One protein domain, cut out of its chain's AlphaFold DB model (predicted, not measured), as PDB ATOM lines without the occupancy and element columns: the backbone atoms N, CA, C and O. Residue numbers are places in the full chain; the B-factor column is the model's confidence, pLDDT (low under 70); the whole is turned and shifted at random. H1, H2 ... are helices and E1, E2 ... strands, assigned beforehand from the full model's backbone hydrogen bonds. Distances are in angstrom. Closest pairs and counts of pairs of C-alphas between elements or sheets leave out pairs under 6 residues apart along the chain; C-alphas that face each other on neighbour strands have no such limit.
ATOM      1  N   THR A  23     127.559 140.150 138.449       86.94
ATOM      2  CA  THR A  23     126.979 141.489 138.588       86.94
ATOM      3  C   THR A  23     125.846 141.462 139.606       86.94
ATOM      4  O   THR A  23     124.956 140.616 139.522       86.94
ATOM      5  N   LEU A  24     125.890 142.376 140.570       86.44
ATOM      6  CA  LEU A  24     124.848 142.607 141.561       86.44
ATOM      7  C   LEU A  24     124.326 144.028 141.378       86.44
ATOM      8  O   LEU A  24     125.131 144.950 141.347       86.44
ATOM      9  N   GLU A  25     123.008 144.184 141.290       90.06
ATOM     10  CA  GLU A  25     122.318 145.468 141.126       90.06
ATOM     11  C   GLU A  25     121.305 145.641 142.267       90.06
ATOM     12  O   GLU A  25     120.530 144.719 142.554       90.06
ATOM     13  N   ASN A  26     121.308 146.788 142.947       88.19
ATOM     14  CA  ASN A  26     120.314 147.113 143.966       88.19
ATOM     15  C   ASN A  26     119.109 147.832 143.348       88.19
ATOM     16  O   ASN A  26     118.895 149.014 143.574       88.19
ATOM     17  N   GLN A  27     118.234 147.062 142.699       89.69
ATOM     18  CA  GLN A  27     116.964 147.553 142.135       89.69
ATOM     19  C   GLN A  27     115.909 147.957 143.195       89.69
ATOM     20  O   GLN A  27     114.723 148.113 142.891       89.69
ATOM     21  N   GLY A  28     116.293 148.016 144.474       86.25
ATOM     22  CA  GLY A  28     115.430 148.440 145.568       86.25
ATOM     23  C   GLY A  28     115.323 149.962 145.668       86.25
ATOM     24  O   GLY A  28     115.928 150.707 144.917       86.25
ATOM     25  N   ASN A  29     114.563 150.444 146.649       87.69
ATOM     26  CA  ASN A  29     114.458 151.876 146.970       87.69
ATOM     27  C   ASN A  29     115.119 152.232 148.313       87.69
ATOM     28  O   ASN A  29     114.861 153.295 148.879       87.69
ATOM     29  N   ALA A  30     115.917 151.314 148.855       87.50
ATOM     30  CA  ALA A  30     116.585 151.455 150.133       87.50
ATOM     31  C   ALA A  30     117.996 150.889 150.040       87.50
ATOM     32  O   ALA A  30     118.228 149.850 149.417       87.50
ATOM     33  N   ASN A  31     118.933 151.556 150.706       86.94
ATOM     34  CA  ASN A  31     120.290 151.052 150.781       86.94
ATOM     35  C   ASN A  31     120.317 149.746 151.582       86.94
ATOM     36  O   ASN A  31     119.653 149.609 152.617       86.94
ATOM     37  N   VAL A  32     121.119 148.793 151.122       85.69
ATOM     38  CA  VAL A  32     121.227 147.475 151.749       85.69
ATOM     39  C   VAL A  32     122.651 147.202 152.201       85.69
ATOM     40  O   VAL A  32     123.620 147.657 151.607       85.69
ATOM     41  N   LYS A  33     122.799 146.403 153.248       84.94
ATOM     42  CA  LYS A  33     124.073 145.792 153.599       84.94
ATOM     43  C   LYS A  33     124.257 144.522 152.785       84.94
ATOM     44  O   LYS A  33     123.484 143.581 152.964       84.94
ATOM     45  N   LEU A  34     125.283 144.480 151.947       82.06
ATOM     46  CA  LEU A  34     125.677 143.309 151.172       82.06
ATOM     47  C   LEU A  34     126.774 142.534 151.911       82.06
ATOM     48  O   LEU A  34     127.828 143.083 152.231       82.06
ATOM     49  N   ASN A  35     126.558 141.245 152.144       78.69
ATOM     50  CA  ASN A  35     127.573 140.319 152.647       78.69
ATOM     51  C   ASN A  35     127.796 139.224 151.606       78.69
ATOM     52  O   ASN A  35     126.819 138.708 151.064       78.69
ATOM     53  N   LEU A  36     129.040 138.811 151.380       74.94
ATOM     54  CA  LEU A  36     129.344 137.601 150.624       74.94
ATOM     55  C   LEU A  36     130.036 136.594 151.544       74.94
ATOM     56  O   LEU A  36     130.884 136.935 152.365       74.94
ATOM     57  N   SER A  37     129.636 135.339 151.418       74.69
ATOM     58  CA  SER A  37     130.160 134.230 152.211       74.69
ATOM     59  C   SER A  37     130.510 133.056 151.309       74.69
ATOM     60  O   SER A  37     129.981 132.928 150.202       74.69
ATOM     61  N   ASN A  38     131.411 132.199 151.779       74.38
ATOM     62  CA  ASN A  38     131.754 130.940 151.135       74.38
ATOM     63  C   ASN A  38     132.037 129.901 152.223       74.38
ATOM     64  O   ASN A  38     132.688 130.199 153.219       74.38
ATOM     65  N   ILE A  39     131.503 128.696 152.051       59.88
ATOM     66  CA  ILE A  39     131.461 127.689 153.120       59.88
ATOM     67  C   ILE A  39     132.706 126.780 153.101       59.88
ATOM     68  O   ILE A  39     132.964 126.073 154.076       59.88
ATOM     69  N   ASN A  40     133.530 126.815 152.045       59.22
ATOM     70  CA  ASN A  40     134.614 125.854 151.868       59.22
ATOM     71  C   ASN A  40     136.012 126.453 152.055       59.22
ATOM     72  O   ASN A  40     136.465 127.366 151.372       59.22
ATOM     73  N   TYR A  41     136.767 125.828 152.957       63.56
ATOM     74  CA  TYR A  41     138.189 126.083 153.131       63.56
ATOM     75  C   TYR A  41     138.942 125.619 151.871       63.56
ATOM     76  O   TYR A  41     138.885 124.445 151.486       63.56
ATOM     77  N   THR A  42     139.683 126.528 151.231       62.81
ATOM     78  CA  THR A  42     140.433 126.281 149.982       62.81
ATOM     79  C   THR A  42     141.354 125.061 150.063       62.81
ATOM     80  O   THR A  42     141.562 124.374 149.065       62.81
ATOM     81  N   THR A  43     141.880 124.740 151.249       61.62
ATOM     82  CA  THR A  43     142.765 123.591 151.489       61.62
ATOM     83  C   THR A  43     142.047 122.246 151.426       61.62
ATOM     84  O   THR A  43     142.599 121.299 150.869       61.62
ATOM     85  N   SER A  44     140.819 122.136 151.938       67.69
ATOM     86  CA  SER A  44     140.021 120.908 151.827       67.69
ATOM     87  C   SER A  44     139.380 120.770 150.449       67.69
ATOM     88  O   SER A  44     139.293 119.656 149.926       67.69
ATOM     89  N   PHE A  45     138.983 121.895 149.851       75.38
ATOM     90  CA  PHE A  45     138.341 121.941 148.542       75.38
ATOM     91  C   PHE A  45     139.337 121.709 147.398       75.38
ATOM     92  O   PHE A  45     139.269 120.704 146.702       75.38
ATOM     93  N   ILE A  46     140.342 122.563 147.238       81.44
ATOM     94  CA  ILE A  46     141.298 122.456 146.127       81.44
ATOM     95  C   ILE A  46     142.370 121.401 146.439       81.44
ATOM     96  O   ILE A  46     142.661 120.540 145.608       81.44
ATOM     97  N   GLY A  47     142.904 121.398 147.665       80.94
ATOM     98  CA  GLY A  47     144.044 120.559 148.048       80.94
ATOM     99  C   GLY A  47     145.382 121.074 147.501       80.94
ATOM    100  O   GLY A  47     145.477 122.181 146.975       80.94
ATOM    101  N   GLY A  48     146.436 120.266 147.636       81.38
ATOM    102  CA  GLY A  48     147.787 120.649 147.215       81.38
ATOM    103  C   GLY A  48     148.439 121.697 148.126       81.38
ATOM    104  O   GLY A  48     147.991 121.952 149.245       81.38
ATOM    105  N   THR A  49     149.539 122.287 147.657       82.94
ATOM    106  CA  THR A  49     150.323 123.261 148.430       82.94
ATOM    107  C   THR A  49     149.830 124.679 148.161       82.94
ATOM    108  O   THR A  49     149.914 125.148 147.032       82.94
ATOM    109  N   ASN A  50     149.387 125.380 149.207       77.94
ATOM    110  CA  ASN A  50     148.920 126.773 149.155       77.94
ATOM    111  C   ASN A  50     147.820 127.059 148.105       77.94
ATOM    112  O   ASN A  50     147.968 127.993 147.315       77.94
ATOM    113  N   PRO A  51     146.713 126.295 148.071       83.44
ATOM    114  CA  PRO A  51     145.561 126.670 147.259       83.44
ATOM    115  C   PRO A  51     144.883 127.937 147.790       83.44
ATOM    116  O   PRO A  51     144.935 128.231 148.989       83.44
ATOM    117  N   GLY A  52     144.168 128.657 146.926       78.06
ATOM    118  CA  GLY A  52     143.514 129.894 147.340       78.06
ATOM    119  C   GLY A  52     142.464 130.418 146.376       78.06
ATOM    120  O   GLY A  52     142.439 130.065 145.199       78.06
ATOM    121  N   TYR A  53     141.633 131.315 146.896       78.31
ATOM    122  CA  TYR A  53     140.788 132.191 146.100       78.31
ATOM    123  C   TYR A  53     141.281 133.626 146.226       78.31
ATOM    124  O   TYR A  53     141.795 134.031 147.271       78.31
ATOM    125  N   ALA A  54     141.068 134.402 145.177       77.12
ATOM    126  CA  ALA A  54     141.145 135.846 145.234       77.12
ATOM    127  C   ALA A  54     139.902 136.447 144.586       77.12
ATOM    128  O   ALA A  54     139.305 135.843 143.698       77.12
ATOM    129  N   PHE A  55     139.524 137.641 145.013       77.12
ATOM    130  CA  PHE A  55     138.445 138.400 144.398       77.12
ATOM    131  C   PHE A  55     138.885 139.832 144.144       77.12
ATOM    132  O   PHE A  55     139.868 140.305 144.715       77.12
ATOM    133  N   LYS A  56     138.147 140.504 143.277       76.88
ATOM    134  CA  LYS A  56     138.117 141.957 143.184       76.88
ATOM    135  C   LYS A  56     136.683 142.382 142.914       76.88
ATOM    136  O   LYS A  56     135.881 141.564 142.453       76.88
ATOM    137  N   TRP A  57     136.394 143.648 143.148       78.81
ATOM    138  CA  TRP A  57     135.173 144.260 142.665       78.81
ATOM    139  C   TRP A  57     135.476 145.524 141.879       78.81
ATOM    140  O   TRP A  57     136.513 146.164 142.089       78.81
ATOM    141  N   ASP A  58     134.520 145.869 141.032       80.19
ATOM    142  CA  ASP A  58     134.498 147.079 140.234       80.19
ATOM    143  C   ASP A  58     133.112 147.730 140.414       80.19
ATOM    144  O   ASP A  58     132.094 147.023 140.428       80.19
ATOM    145  N   GLU A  59     133.076 149.050 140.595       85.06
ATOM    146  CA  GLU A  59     131.830 149.821 140.525       85.06
ATOM    147  C   GLU A  59     131.542 150.054 139.039       85.06
ATOM    148  O   GLU A  59     132.453 150.382 138.273       85.06
ATOM    149  N   LEU A  60     130.317 149.784 138.580       84.06
ATOM    150  CA  LEU A  60     130.020 149.890 137.147       84.06
ATOM    151  C   LEU A  60     129.547 151.286 136.741       84.06
ATOM    152  O   LEU A  60     129.721 151.673 135.583       84.06
ATOM    153  N   GLU A  61     129.002 152.050 137.680       84.62
ATOM    154  CA  GLU A  61     128.621 153.440 137.482       84.62
ATOM    155  C   GLU A  61     129.720 154.405 137.946       84.62
ATOM    156  O   GLU A  61     130.298 154.264 139.020       84.62
ATOM    157  N   SER A  62     130.000 155.434 137.139       69.75
ATOM    158  CA  SER A  62     131.037 156.438 137.421       69.75
ATOM    159  C   SER A  62     130.570 157.622 138.267       69.75
ATOM    160  O   SER A  62     131.391 158.435 138.698       69.75
ATOM    161  N   ASP A  63     129.258 157.774 138.436       66.50
ATOM    162  CA  ASP A  63     128.658 159.056 138.809       66.50
ATOM    163  C   ASP A  63     128.463 159.203 140.325       66.50
ATOM    164  O   ASP A  63     128.352 160.323 140.831       66.50
ATOM    165  N   ALA A  64     128.470 158.092 141.066       69.81
ATOM    166  CA  ALA A  64     128.485 158.076 142.522       69.81
ATOM    167  C   ALA A  64     129.058 156.756 143.063       69.81
ATOM    168  O   ALA A  64     129.141 155.756 142.361       69.81
ATOM    169  N   THR A  65     129.463 156.764 144.335       81.25
ATOM    170  CA  THR A  65     130.013 155.576 144.993       81.25
ATOM    171  C   THR A  65     128.917 154.545 145.231       81.25
ATOM    172  O   THR A  65     127.935 154.818 145.933       81.25
ATOM    173  N   THR A  66     129.119 153.355 144.676       85.25
ATOM    174  CA  THR A  66     128.166 152.245 144.781       85.25
ATOM    175  C   THR A  66     128.173 151.624 146.173       85.25
ATOM    176  O   THR A  66     127.130 151.211 146.694       85.25
ATOM    177  N   CYS A  67     129.341 151.616 146.823       80.56
ATOM    178  CA  CYS A  67     129.481 151.118 148.180       80.56
ATOM    179  C   CYS A  67     129.907 152.173 149.214       80.56
ATOM    180  O   CYS A  67     131.066 152.577 149.292       80.56
ATOM    181  N   LEU A  68     128.976 152.577 150.082       74.94
ATOM    182  CA  LEU A  68     129.197 153.608 151.101       74.94
ATOM    183  C   LEU A  68     129.555 152.993 152.478       74.94
ATOM    184  O   LEU A  68     128.997 151.971 152.886       74.94
ATOM    185  N   GLY A  69     130.451 153.647 153.236       58.47
ATOM    186  CA  GLY A  69     130.705 153.341 154.661       58.47
ATOM    187  C   GLY A  69     132.104 152.830 155.038       58.47
ATOM    188  O   GLY A  69     132.210 151.894 155.827       58.47
ATOM    189  N   ASN A  70     133.173 153.462 154.545       52.81
ATOM    190  CA  ASN A  70     134.567 153.047 154.770       52.81
ATOM    191  C   ASN A  70     135.111 153.172 156.216       52.81
ATOM    192  O   ASN A  70     136.269 152.831 156.458       52.81
ATOM    193  N   ASP A  71     134.307 153.593 157.194       42.16
ATOM    194  CA  ASP A  71     134.801 153.862 158.545       42.16
ATOM    195  C   ASP A  71     134.358 152.797 159.560       42.16
ATOM    196  O   ASP A  71     133.189 152.672 159.924       42.16
ATOM    197  N   THR A  72     135.365 152.041 160.016       42.44
ATOM    198  CA  THR A  72     135.442 151.195 161.223       42.44
ATOM    199  C   THR A  72     134.271 150.249 161.521       42.44
ATOM    200  O   THR A  72     133.164 150.624 161.913       42.44
ATOM    201  N   ASP A  73     134.562 148.955 161.421       41.00
ATOM    202  CA  ASP A  73     133.685 147.875 161.852       41.00
ATOM    203  C   ASP A  73     133.684 147.656 163.378       41.00
ATOM    204  O   ASP A  73     134.759 147.720 163.973       41.00
ATOM    205  N   PRO A  74     132.542 147.348 164.045       37.44
ATOM    206  CA  PRO A  74     132.515 146.827 165.421       37.44
ATOM    207  C   PRO A  74     133.388 145.585 165.665       37.44
ATOM    208  O   PRO A  74     133.666 145.276 166.821       37.44
ATOM    209  N   TYR A  75     133.853 144.896 164.617       40.00
ATOM    210  CA  TYR A  75     134.841 143.812 164.719       40.00
ATOM    211  C   TYR A  75     136.299 144.260 164.503       40.00
ATOM    212  O   TYR A  75     137.197 143.422 164.450       40.00
ATOM    213  N   GLY A  76     136.565 145.568 164.401       35.19
ATOM    214  CA  GLY A  76     137.918 146.125 164.302       35.19
ATOM    215  C   GLY A  76     138.598 145.937 162.943       35.19
ATOM    216  O   GLY A  76     139.780 146.247 162.815       35.19
ATOM    217  N   LEU A  77     137.871 145.462 161.929       37.28
ATOM    218  CA  LEU A  77     138.354 145.422 160.553       37.28
ATOM    219  C   LEU A  77     138.131 146.799 159.924       37.28
ATOM    220  O   LEU A  77     137.003 147.278 159.783       37.28
ATOM    221  N   LEU A  78     139.224 147.475 159.587       36.94
ATOM    222  CA  LEU A  78     139.163 148.668 158.762       36.94
ATOM    223  C   LEU A  78     138.574 148.261 157.406       36.94
ATOM    224  O   LEU A  78     139.065 147.332 156.769       36.94
ATOM    225  N   VAL A  79     137.583 148.996 156.899       43.34
ATOM    226  CA  VAL A  79     137.116 148.853 155.503       43.34
ATOM    227  C   VAL A  79     138.214 149.298 154.509       43.34
ATOM    228  O   VAL A  79     138.044 149.247 153.300       43.34
ATOM    229  N   THR A  80     139.416 149.635 154.991       41.06
ATOM    230  CA  THR A  80     140.632 149.677 154.171       41.06
ATOM    231  C   THR A  80     141.101 148.286 153.716       41.06
ATOM    232  O   THR A  80     141.857 148.206 152.748       41.06
ATOM    233  N   ASP A  81     140.663 147.193 154.359       40.41
ATOM    234  CA  ASP A  81     141.147 145.831 154.064       40.41
ATOM    235  C   ASP A  81     140.435 145.139 152.898       40.41
ATOM    236  O   ASP A  81     141.023 144.263 152.258       40.41
ATOM    237  N   PHE A  82     139.225 145.570 152.534       48.88
ATOM    238  CA  PHE A  82     138.633 145.144 151.263       48.88
ATOM    239  C   PHE A  82     139.217 145.892 150.057       48.88
ATOM    240  O   PHE A  82     139.182 145.391 148.937       48.88
ATOM    241  N   GLY A  83     139.910 147.004 150.318       46.75
ATOM    242  CA  GLY A  83     140.748 147.679 149.349       46.75
ATOM    243  C   GLY A  83     140.040 148.683 148.461       46.75
ATOM    244  O   GLY A  83     138.822 148.757 148.376       46.75
ATOM    245  N   THR A  84     140.874 149.458 147.782       54.78
ATOM    246  CA  THR A  84     140.501 150.238 146.612       54.78
ATOM    247  C   THR A  84     139.818 149.328 145.591       54.78
ATOM    248  O   THR A  84     140.256 148.191 145.387       54.78
ATOM    249  N   GLU A  85     138.784 149.849 144.937       63.78
ATOM    250  CA  GLU A  85     138.208 149.284 143.717       63.78
ATOM    251  C   GLU A  85     139.304 148.779 142.752       63.78
ATOM    252  O   GLU A  85     140.413 149.325 142.715       63.78
ATOM    253  N   ASN A  86     139.007 147.747 141.958       69.25
ATOM    254  CA  ASN A  86     139.909 147.186 140.948       69.25
ATOM    255  C   ASN A  86     141.191 146.508 141.486       69.25
ATOM    256  O   ASN A  86     142.100 146.206 140.703       69.25
ATOM    257  N   VAL A  87     141.294 146.197 142.785       72.38
ATOM    258  CA  VAL A  87     142.469 145.494 143.339       72.38
ATOM    259  C   VAL A  87     142.131 144.072 143.785       72.38
ATOM    260  O   VAL A  87     141.210 143.844 144.559       72.38
ATOM    261  N   TRP A  88     142.930 143.098 143.339       74.69
ATOM    262  CA  TRP A  88     142.796 141.709 143.779       74.69
ATOM    263  C   TRP A  88     143.152 141.543 145.261       74.69
ATOM    264  O   TRP A  88     144.130 142.108 145.764       74.69
ATOM    265  N   ARG A  89     142.357 140.733 145.958       71.75
ATOM    266  CA  ARG A  89     142.491 140.416 147.380       71.75
ATOM    267  C   ARG A  89     142.391 138.916 147.583       71.75
ATOM    268  O   ARG A  89     141.480 138.281 147.060       71.75
ATOM    269  N   ASN A  90     143.317 138.360 148.357       73.25
ATOM    270  CA  ASN A  90     143.246 136.960 148.751       73.25
ATOM    271  C   ASN A  90     142.098 136.770 149.735       73.25
ATOM    272  O   ASN A  90     141.995 137.484 150.731       73.25
ATOM    273  N   ILE A  91     141.277 135.767 149.475       72.56
ATOM    274  CA  ILE A  91     140.226 135.368 150.389       72.56
ATOM    275  C   ILE A  91     140.863 134.548 151.507       72.56
ATOM    276  O   ILE A  91     141.388 133.456 151.282       72.56
ATOM    277  N   THR A  92     140.833 135.091 152.720       66.44
ATOM    278  CA  THR A  92     141.325 134.398 153.910       66.44
ATOM    279  C   THR A  92     140.184 133.710 154.645       66.44
ATOM    280  O   THR A  92     139.015 134.071 154.527       66.44
ATOM    281  N   VAL A  93     140.537 132.715 155.450       57.25
ATOM    282  CA  VAL A  93     139.587 131.900 156.213       57.25
ATOM    283  C   VAL A  93     138.686 132.742 157.131       57.25
ATOM    284  O   VAL A  93     137.511 132.428 157.299       57.25
ATOM    285  N   SER A  94     139.216 133.837 157.681       57.56
ATOM    286  CA  SER A  94     138.496 134.787 158.540       57.56
ATOM    287  C   SER A  94     137.517 135.697 157.790       57.56
ATOM    288  O   SER A  94     136.577 136.211 158.390       57.56
ATOM    289  N   MET A  95     137.727 135.906 156.485       57.12
ATOM    290  CA  MET A  95     136.831 136.703 155.635       57.12
ATOM    291  C   MET A  95     135.596 135.915 155.181       57.12
ATOM    292  O   MET A  95     134.619 136.518 154.751       57.12
ATOM    293  N   LEU A  96     135.634 134.579 155.261       58.59
ATOM    294  CA  LEU A  96     134.601 133.695 154.705       58.59
ATOM    295  C   LEU A  96     133.678 133.051 155.737       58.59
ATOM    296  O   LEU A  96     132.550 132.694 155.405       58.59
ATOM    297  N   ASN A  97     134.144 132.892 156.976       52.94
ATOM    298  CA  ASN A  97     133.384 132.274 158.063       52.94
ATOM    299  C   ASN A  97     132.573 133.284 158.894       52.94
ATOM    300  O   ASN A  97     131.948 132.900 159.883       52.94
ATOM    301  N   THR A  98     132.598 134.566 158.524       53.69
ATOM    302  CA  THR A  98     131.902 135.639 159.230       53.69
ATOM    303  C   THR A  98     130.830 136.269 158.349       53.69
ATOM    304  O   THR A  98     130.923 136.293 157.125       53.69
ATOM    305  N   THR A  99     129.807 136.836 158.988       53.66
ATOM    306  CA  THR A  99     128.834 137.764 158.390       53.66
ATOM    307  C   THR A  99     129.489 139.107 158.032       53.66
ATOM    308  O   THR A  99     128.932 140.165 158.336       53.66
ATOM    309  N   ALA A 100     130.713 139.086 157.498       56.75
ATOM    310  CA  ALA A 100     131.448 140.286 157.147       56.75
ATOM    311  C   ALA A 100     130.644 141.053 156.098       56.75
ATOM    312  O   ALA A 100     130.249 140.498 155.074       56.75
ATOM    313  N   ALA A 101     130.367 142.323 156.380       61.22
ATOM    314  CA  ALA A 101     129.718 143.205 155.426       61.22
ATOM    315  C   ALA A 101     130.741 143.593 154.361       61.22
ATOM    316  O   ALA A 101     131.710 144.282 154.664       61.22
ATOM    317  N   TRP A 102     130.518 143.125 153.136       73.38
ATOM    318  CA  TRP A 102     131.337 143.448 151.966       73.38
ATOM    319  C   TRP A 102     131.035 144.855 151.490       73.38
ATOM    320  O   TRP A 102     131.942 145.625 151.205       73.38
ATOM    321  N   CYS A 103     129.746 145.188 151.488       77.25
ATOM    322  CA  CYS A 103     129.293 146.545 151.344       77.25
ATOM    323  C   CYS A 103     128.337 146.910 152.471       77.25
ATOM    324  O   CYS A 103     127.287 146.290 152.633       77.25
ATOM    325  N   ARG A 104     128.696 147.909 153.286       76.88
ATOM    326  CA  ARG A 104     127.840 148.342 154.402       76.88
ATOM    327  C   ARG A 104     126.555 148.973 153.919       76.88
ATOM    328  O   ARG A 104     125.511 148.730 154.514       76.88
ATOM    329  N   MET A 105     126.673 149.770 152.871       82.44
ATOM    330  CA  MET A 105     125.583 150.496 152.261       82.44
ATOM    331  C   MET A 105     125.772 150.424 150.752       82.44
ATOM    332  O   MET A 105     126.392 151.288 150.139       82.44
ATOM    333  N   PHE A 106     125.269 149.335 150.187       87.38
ATOM    334  CA  PHE A 106     125.083 149.169 148.761       87.38
ATOM    335  C   PHE A 106     123.927 150.082 148.364       87.38
ATOM    336  O   PHE A 106     122.803 149.936 148.862       87.38
ATOM    337  N   ASN A 107     124.271 151.113 147.606       86.69
ATOM    338  CA  ASN A 107     123.412 152.249 147.333       86.69
ATOM    339  C   ASN A 107     122.236 151.826 146.430       86.69
ATOM    340  O   ASN A 107     122.339 150.854 145.692       86.69
ATOM    341  N   ALA A 108     121.080 152.466 146.599       88.75
ATOM    342  CA  ALA A 108     119.850 152.214 145.834       88.75
ATOM    343  C   ALA A 108     119.581 153.290 144.770       88.75
ATOM    344  O   ALA A 108     118.487 153.380 144.227       88.75
ATOM    345  N   SER A 109     120.533 154.199 144.569       88.94
ATOM    346  CA  SER A 109     120.468 155.215 143.526       88.94
ATOM    347  C   SER A 109     120.817 154.583 142.185       88.94
ATOM    348  O   SER A 109     121.933 154.098 142.060       88.94
ATOM    349  N   ASP A 110     119.953 154.729 141.178       85.69
ATOM    350  CA  ASP A 110     120.132 154.228 139.796       85.69
ATOM    351  C   ASP A 110     121.468 154.621 139.116       85.69
ATOM    352  O   ASP A 110     121.793 154.173 138.022       85.69
ATOM    353  N   THR A 111     122.211 155.563 139.697       88.19
ATOM    354  CA  THR A 111     123.512 156.037 139.199       88.19
ATOM    355  C   THR A 111     124.701 155.463 139.974       88.19
ATOM    356  O   THR A 111     125.809 155.976 139.821       88.19
ATOM    357  N   ALA A 112     124.468 154.523 140.893       86.56
ATOM    358  CA  ALA A 112     125.465 153.940 141.790       86.56
ATOM    359  C   ALA A 112     124.923 152.688 142.494       86.56
ATOM    360  O   ALA A 112     125.069 152.547 143.705       86.56
ATOM    361  N   ASP A 113     124.228 151.809 141.788       87.94
ATOM    362  CA  ASP A 113     123.598 150.627 142.368       87.94
ATOM    363  C   ASP A 113     124.099 149.319 141.756       87.94
ATOM    364  O   ASP A 113     123.554 148.275 142.107       87.94
ATOM    365  N   THR A 114     125.175 149.319 140.953       88.56
ATOM    366  CA  THR A 114     125.719 148.090 140.359       88.56
ATOM    367  C   THR A 114     127.185 147.814 140.704       88.56
ATOM    368  O   THR A 114     128.110 148.584 140.444       88.56
ATOM    369  N   LEU A 115     127.429 146.609 141.223       85.69
ATOM    370  CA  LEU A 115     128.763 146.070 141.484       85.69
ATOM    371  C   LEU A 115     129.044 144.871 140.591       85.69
ATOM    372  O   LEU A 115     128.231 143.952 140.484       85.69
ATOM    373  N   ALA A 116     130.248 144.815 140.036       85.88
ATOM    374  CA  ALA A 116     130.768 143.614 139.405       85.88
ATOM    375  C   ALA A 116     131.818 142.956 140.297       85.88
ATOM    376  O   ALA A 116     132.768 143.595 140.732       85.88
ATOM    377  N   ILE A 117     131.678 141.655 140.537       81.56
ATOM    378  CA  ILE A 117     132.599 140.860 141.349       81.56
ATOM    379  C   ILE A 117     133.291 139.838 140.449       81.56
ATOM    380  O   ILE A 117     132.645 139.022 139.789       81.56
ATOM    381  N   SER A 118     134.621 139.850 140.447       82.56
ATOM    382  CA  SER A 118     135.433 138.847 139.757       82.56
ATOM    383  C   SER A 118     136.106 137.927 140.766       82.56
ATOM    384  O   SER A 118     136.603 138.380 141.797       82.56
ATOM    385  N   PHE A 119     136.223 136.645 140.420       78.19
ATOM    386  CA  PHE A 119     136.945 135.653 141.216       78.19
ATOM    387  C   PHE A 119     138.138 135.086 140.453       78.19
ATOM    388  O   PHE A 119     138.154 134.985 139.226       78.19
ATOM    389  N   ARG A 120     139.143 134.679 141.214       79.50
ATOM    390  CA  ARG A 120     140.334 133.969 140.777       79.50
ATOM    391  C   ARG A 120     140.518 132.755 141.669       79.50
ATOM    392  O   ARG A 120     140.370 132.847 142.884       79.50
ATOM    393  N   VAL A 121     140.874 131.630 141.060       79.00
ATOM    394  CA  VAL A 121     141.115 130.365 141.757       79.00
ATOM    395  C   VAL A 121     142.554 129.934 141.502       79.00
ATOM    396  O   VAL A 121     142.981 129.864 140.352       79.00
ATOM    397  N   LEU A 122     143.306 129.657 142.565       79.88
ATOM    398  CA  LEU A 122     144.645 129.084 142.495       79.88
ATOM    399  C   LEU A 122     144.548 127.587 142.775       79.88
ATOM    400  O   LEU A 122     144.342 127.180 143.920       79.88
ATOM    401  N   ILE A 123     144.732 126.786 141.725       79.88
ATOM    402  CA  ILE A 123     144.833 125.328 141.805       79.88
ATOM    403  C   ILE A 123     146.317 124.946 141.706       79.88
ATOM    404  O   ILE A 123     146.906 125.094 140.633       79.88
ATOM    405  N   PRO A 124     146.953 124.484 142.796       82.06
ATOM    406  CA  PRO A 124     148.349 124.056 142.770       82.06
ATOM    407  C   PRO A 124     148.569 122.884 141.808       82.06
ATOM    408  O   PRO A 124     147.701 122.028 141.651       82.06
ATOM    409  N   SER A 125     149.765 122.769 141.225       84.31
ATOM    410  CA  SER A 125     150.100 121.661 140.310       84.31
ATOM    411  C   SER A 125     150.075 120.278 140.973       84.31
ATOM    412  O   SER A 125     149.965 119.269 140.283       84.31
ATOM    413  N   ASN A 126     150.174 120.224 142.304       81.12
ATOM    414  CA  ASN A 126     150.050 119.008 143.103       81.12
ATOM    415  C   ASN A 126     148.640 118.797 143.684       81.12
ATOM    416  O   ASN A 126     148.472 117.945 144.559       81.12
ATOM    417  N   ALA A 127     147.638 119.567 143.250       85.50
ATOM    418  CA  ALA A 127     146.254 119.297 143.604       85.50
ATOM    419  C   ALA A 127     145.815 117.945 143.001       85.50
ATOM    420  O   ALA A 127     146.100 117.669 141.831       85.50
ATOM    421  N   PRO A 128     145.142 117.074 143.771       85.12
ATOM    422  CA  PRO A 128     144.656 115.800 143.258       85.12
ATOM    423  C   PRO A 128     143.582 116.021 142.187       85.12
ATOM    424  O   PRO A 128     142.739 116.907 142.315       85.12
ATOM    425  N   ALA A 129     143.569 115.178 141.154       84.00
ATOM    426  CA  ALA A 129     142.537 115.227 140.126       84.00
ATOM    427  C   ALA A 129     141.185 114.779 140.704       84.00
ATOM    428  O   ALA A 129     141.027 113.627 141.113       84.00
ATOM    429  N   ARG A 130     140.216 115.696 140.747       81.44
ATOM    430  CA  ARG A 130     138.843 115.451 141.206       81.44
ATOM    431  C   ARG A 130     137.910 116.558 140.732       81.44
ATOM    432  O   ARG A 130     138.357 117.663 140.438       81.44
ATOM    433  N   THR A 131     136.618 116.258 140.724       77.81
ATOM    434  CA  THR A 131     135.555 117.243 140.509       77.81
ATOM    435  C   THR A 131     134.921 117.559 141.851       77.81
ATOM    436  O   THR A 131     134.475 116.648 142.546       77.81
ATOM    437  N   LEU A 132     134.899 118.834 142.218       79.94
ATOM    438  CA  LEU A 132     134.262 119.334 143.430       79.94
ATOM    439  C   LEU A 132     133.510 120.625 143.100       79.94
ATOM    440  O   LEU A 132     133.848 121.307 142.132       79.94
ATOM    441  N   GLU A 133     132.508 120.948 143.910       79.75
ATOM    442  CA  GLU A 133     131.686 122.150 143.773       79.75
ATOM    443  C   GLU A 133     131.872 123.083 144.971       79.75
ATOM    444  O   GLU A 133     132.005 122.624 146.110       79.75
ATOM    445  N   ASP A 134     131.879 124.386 144.701       77.62
ATOM    446  CA  ASP A 134     131.937 125.422 145.720       77.62
ATOM    447  C   ASP A 134     130.902 126.515 145.446       77.62
ATOM    448  O   ASP A 134     130.558 126.780 144.292       77.62
ATOM    449  N   ILE A 135     130.397 127.140 146.510       78.00
ATOM    450  CA  ILE A 135     129.283 128.089 146.452       78.00
ATOM    451  C   ILE A 135     129.670 129.376 147.172       78.00
ATOM    452  O   ILE A 135     129.973 129.382 148.366       78.00
ATOM    453  N   PHE A 136     129.599 130.489 146.448       78.25
ATOM    454  CA  PHE A 136     129.643 131.834 147.014       78.25
ATOM    455  C   PHE A 136     128.209 132.349 147.166       78.25
ATOM    456  O   PHE A 136     127.422 132.279 146.226       78.25
ATOM    457  N   THR A 137     127.845 132.840 148.351       79.38
ATOM    458  CA  THR A 137     126.489 133.326 148.657       79.38
ATOM    459  C   THR A 137     126.502 134.805 149.010       79.38
ATOM    460  O   THR A 137     127.049 135.188 150.047       79.38
ATOM    461  N   ALA A 138     125.881 135.621 148.156       79.75
ATOM    462  CA  ALA A 138     125.610 137.029 148.416       79.75
ATOM    463  C   ALA A 138     124.282 137.174 149.174       79.75
ATOM    464  O   ALA A 138     123.278 136.570 148.803       79.75
ATOM    465  N   THR A 139     124.268 137.978 150.234       83.38
ATOM    466  CA  THR A 139     123.073 138.280 151.032       83.38
ATOM    467  C   THR A 139     122.943 139.781 151.215       83.38
ATOM    468  O   THR A 139     123.904 140.441 151.602       83.38
ATOM    469  N   ALA A 140     121.750 140.311 150.962       85.31
ATOM    470  CA  ALA A 140     121.420 141.709 151.185       85.31
ATOM    471  C   ALA A 140     120.462 141.837 152.376       85.31
ATOM    472  O   ALA A 140     119.517 141.059 152.508       85.31
ATOM    473  N   VAL A 141     120.702 142.819 153.241       86.00
ATOM    474  CA  VAL A 141     119.825 143.147 154.373       86.00
ATOM    475  C   VAL A 141     119.525 144.636 154.325       86.00
ATOM    476  O   VAL A 141     120.456 145.435 154.365       86.00
ATOM    477  N   ALA A 142     118.249 145.011 154.247       84.25
ATOM    478  CA  ALA A 142     117.849 146.415 154.271       84.25
ATOM    479  C   ALA A 142     118.384 147.121 155.526       84.25
ATOM    480  O   ALA A 142     118.316 146.574 156.631       84.25
ATOM    481  N   LEU A 143     118.930 148.321 155.345       77.69
ATOM    482  CA  LEU A 143     119.309 149.183 156.456       77.69
ATOM    483  C   LEU A 143     118.046 149.891 156.965       77.69
ATOM    484  O   LEU A 143     117.321 150.497 156.180       77.69
TER     485      LEU A 143
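Overview. This is residues 23 to 143 of the 144 residues of an uncharacterized protein of Nanoarchaeota archaeon (UniProt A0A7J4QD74). With little regular structure, this is two small antiparallel sheets, E1-E5-E3 and E4-E2-E6, loosely and partly face to face. A long loop, residues 60 to 92, is tied by short pairings to E3 and E4. The 121 printed residues run E1 E2 H1 E3 H2 E4 E5 E6, mostly strand, with 48 in named elements; the whole is compact, radius of gyration of the C-alphas 15.6 A, spanning 47 by 28 by 23 A.

Arrangement. E1, residues 23 to 25, is antiparallel to E5, residues 114 to 122, with N 24 and O 115 2.8 A apart. E3, residues 52 to 59, is antiparallel to E5, with N 120 and O 54 2.7 A apart. E2, residues 32 to 38, is antiparallel to E6, residues 136 to 142, with N 33 and O 141 2.8 A apart, and to E4, residues 101 to 106, with N 106 and O 32 2.7 A apart. E2 and E5 are apart. H1, residues 42 to 45, only grazes the sheet E1-E5-E3; H2, residues 93 to 96, only grazes E4-E2-E6. Both are too short for an O i to N i+4 pair; their O i to N i+3 pairs within range number 0.

Along the chain. E1 begins at C-alpha 23 (126.979, 141.489, 138.588) and E6 ends at C-alpha 142 (117.849, 146.415, 154.271). E5 measures 26.9 A, E3 24.1 A.

Size, cuts and confidence. The printed part has no cut. The links E3 to H2 and E5 to E6 are long. Confidence is under 70 in 37 residues, among them 69 to 86.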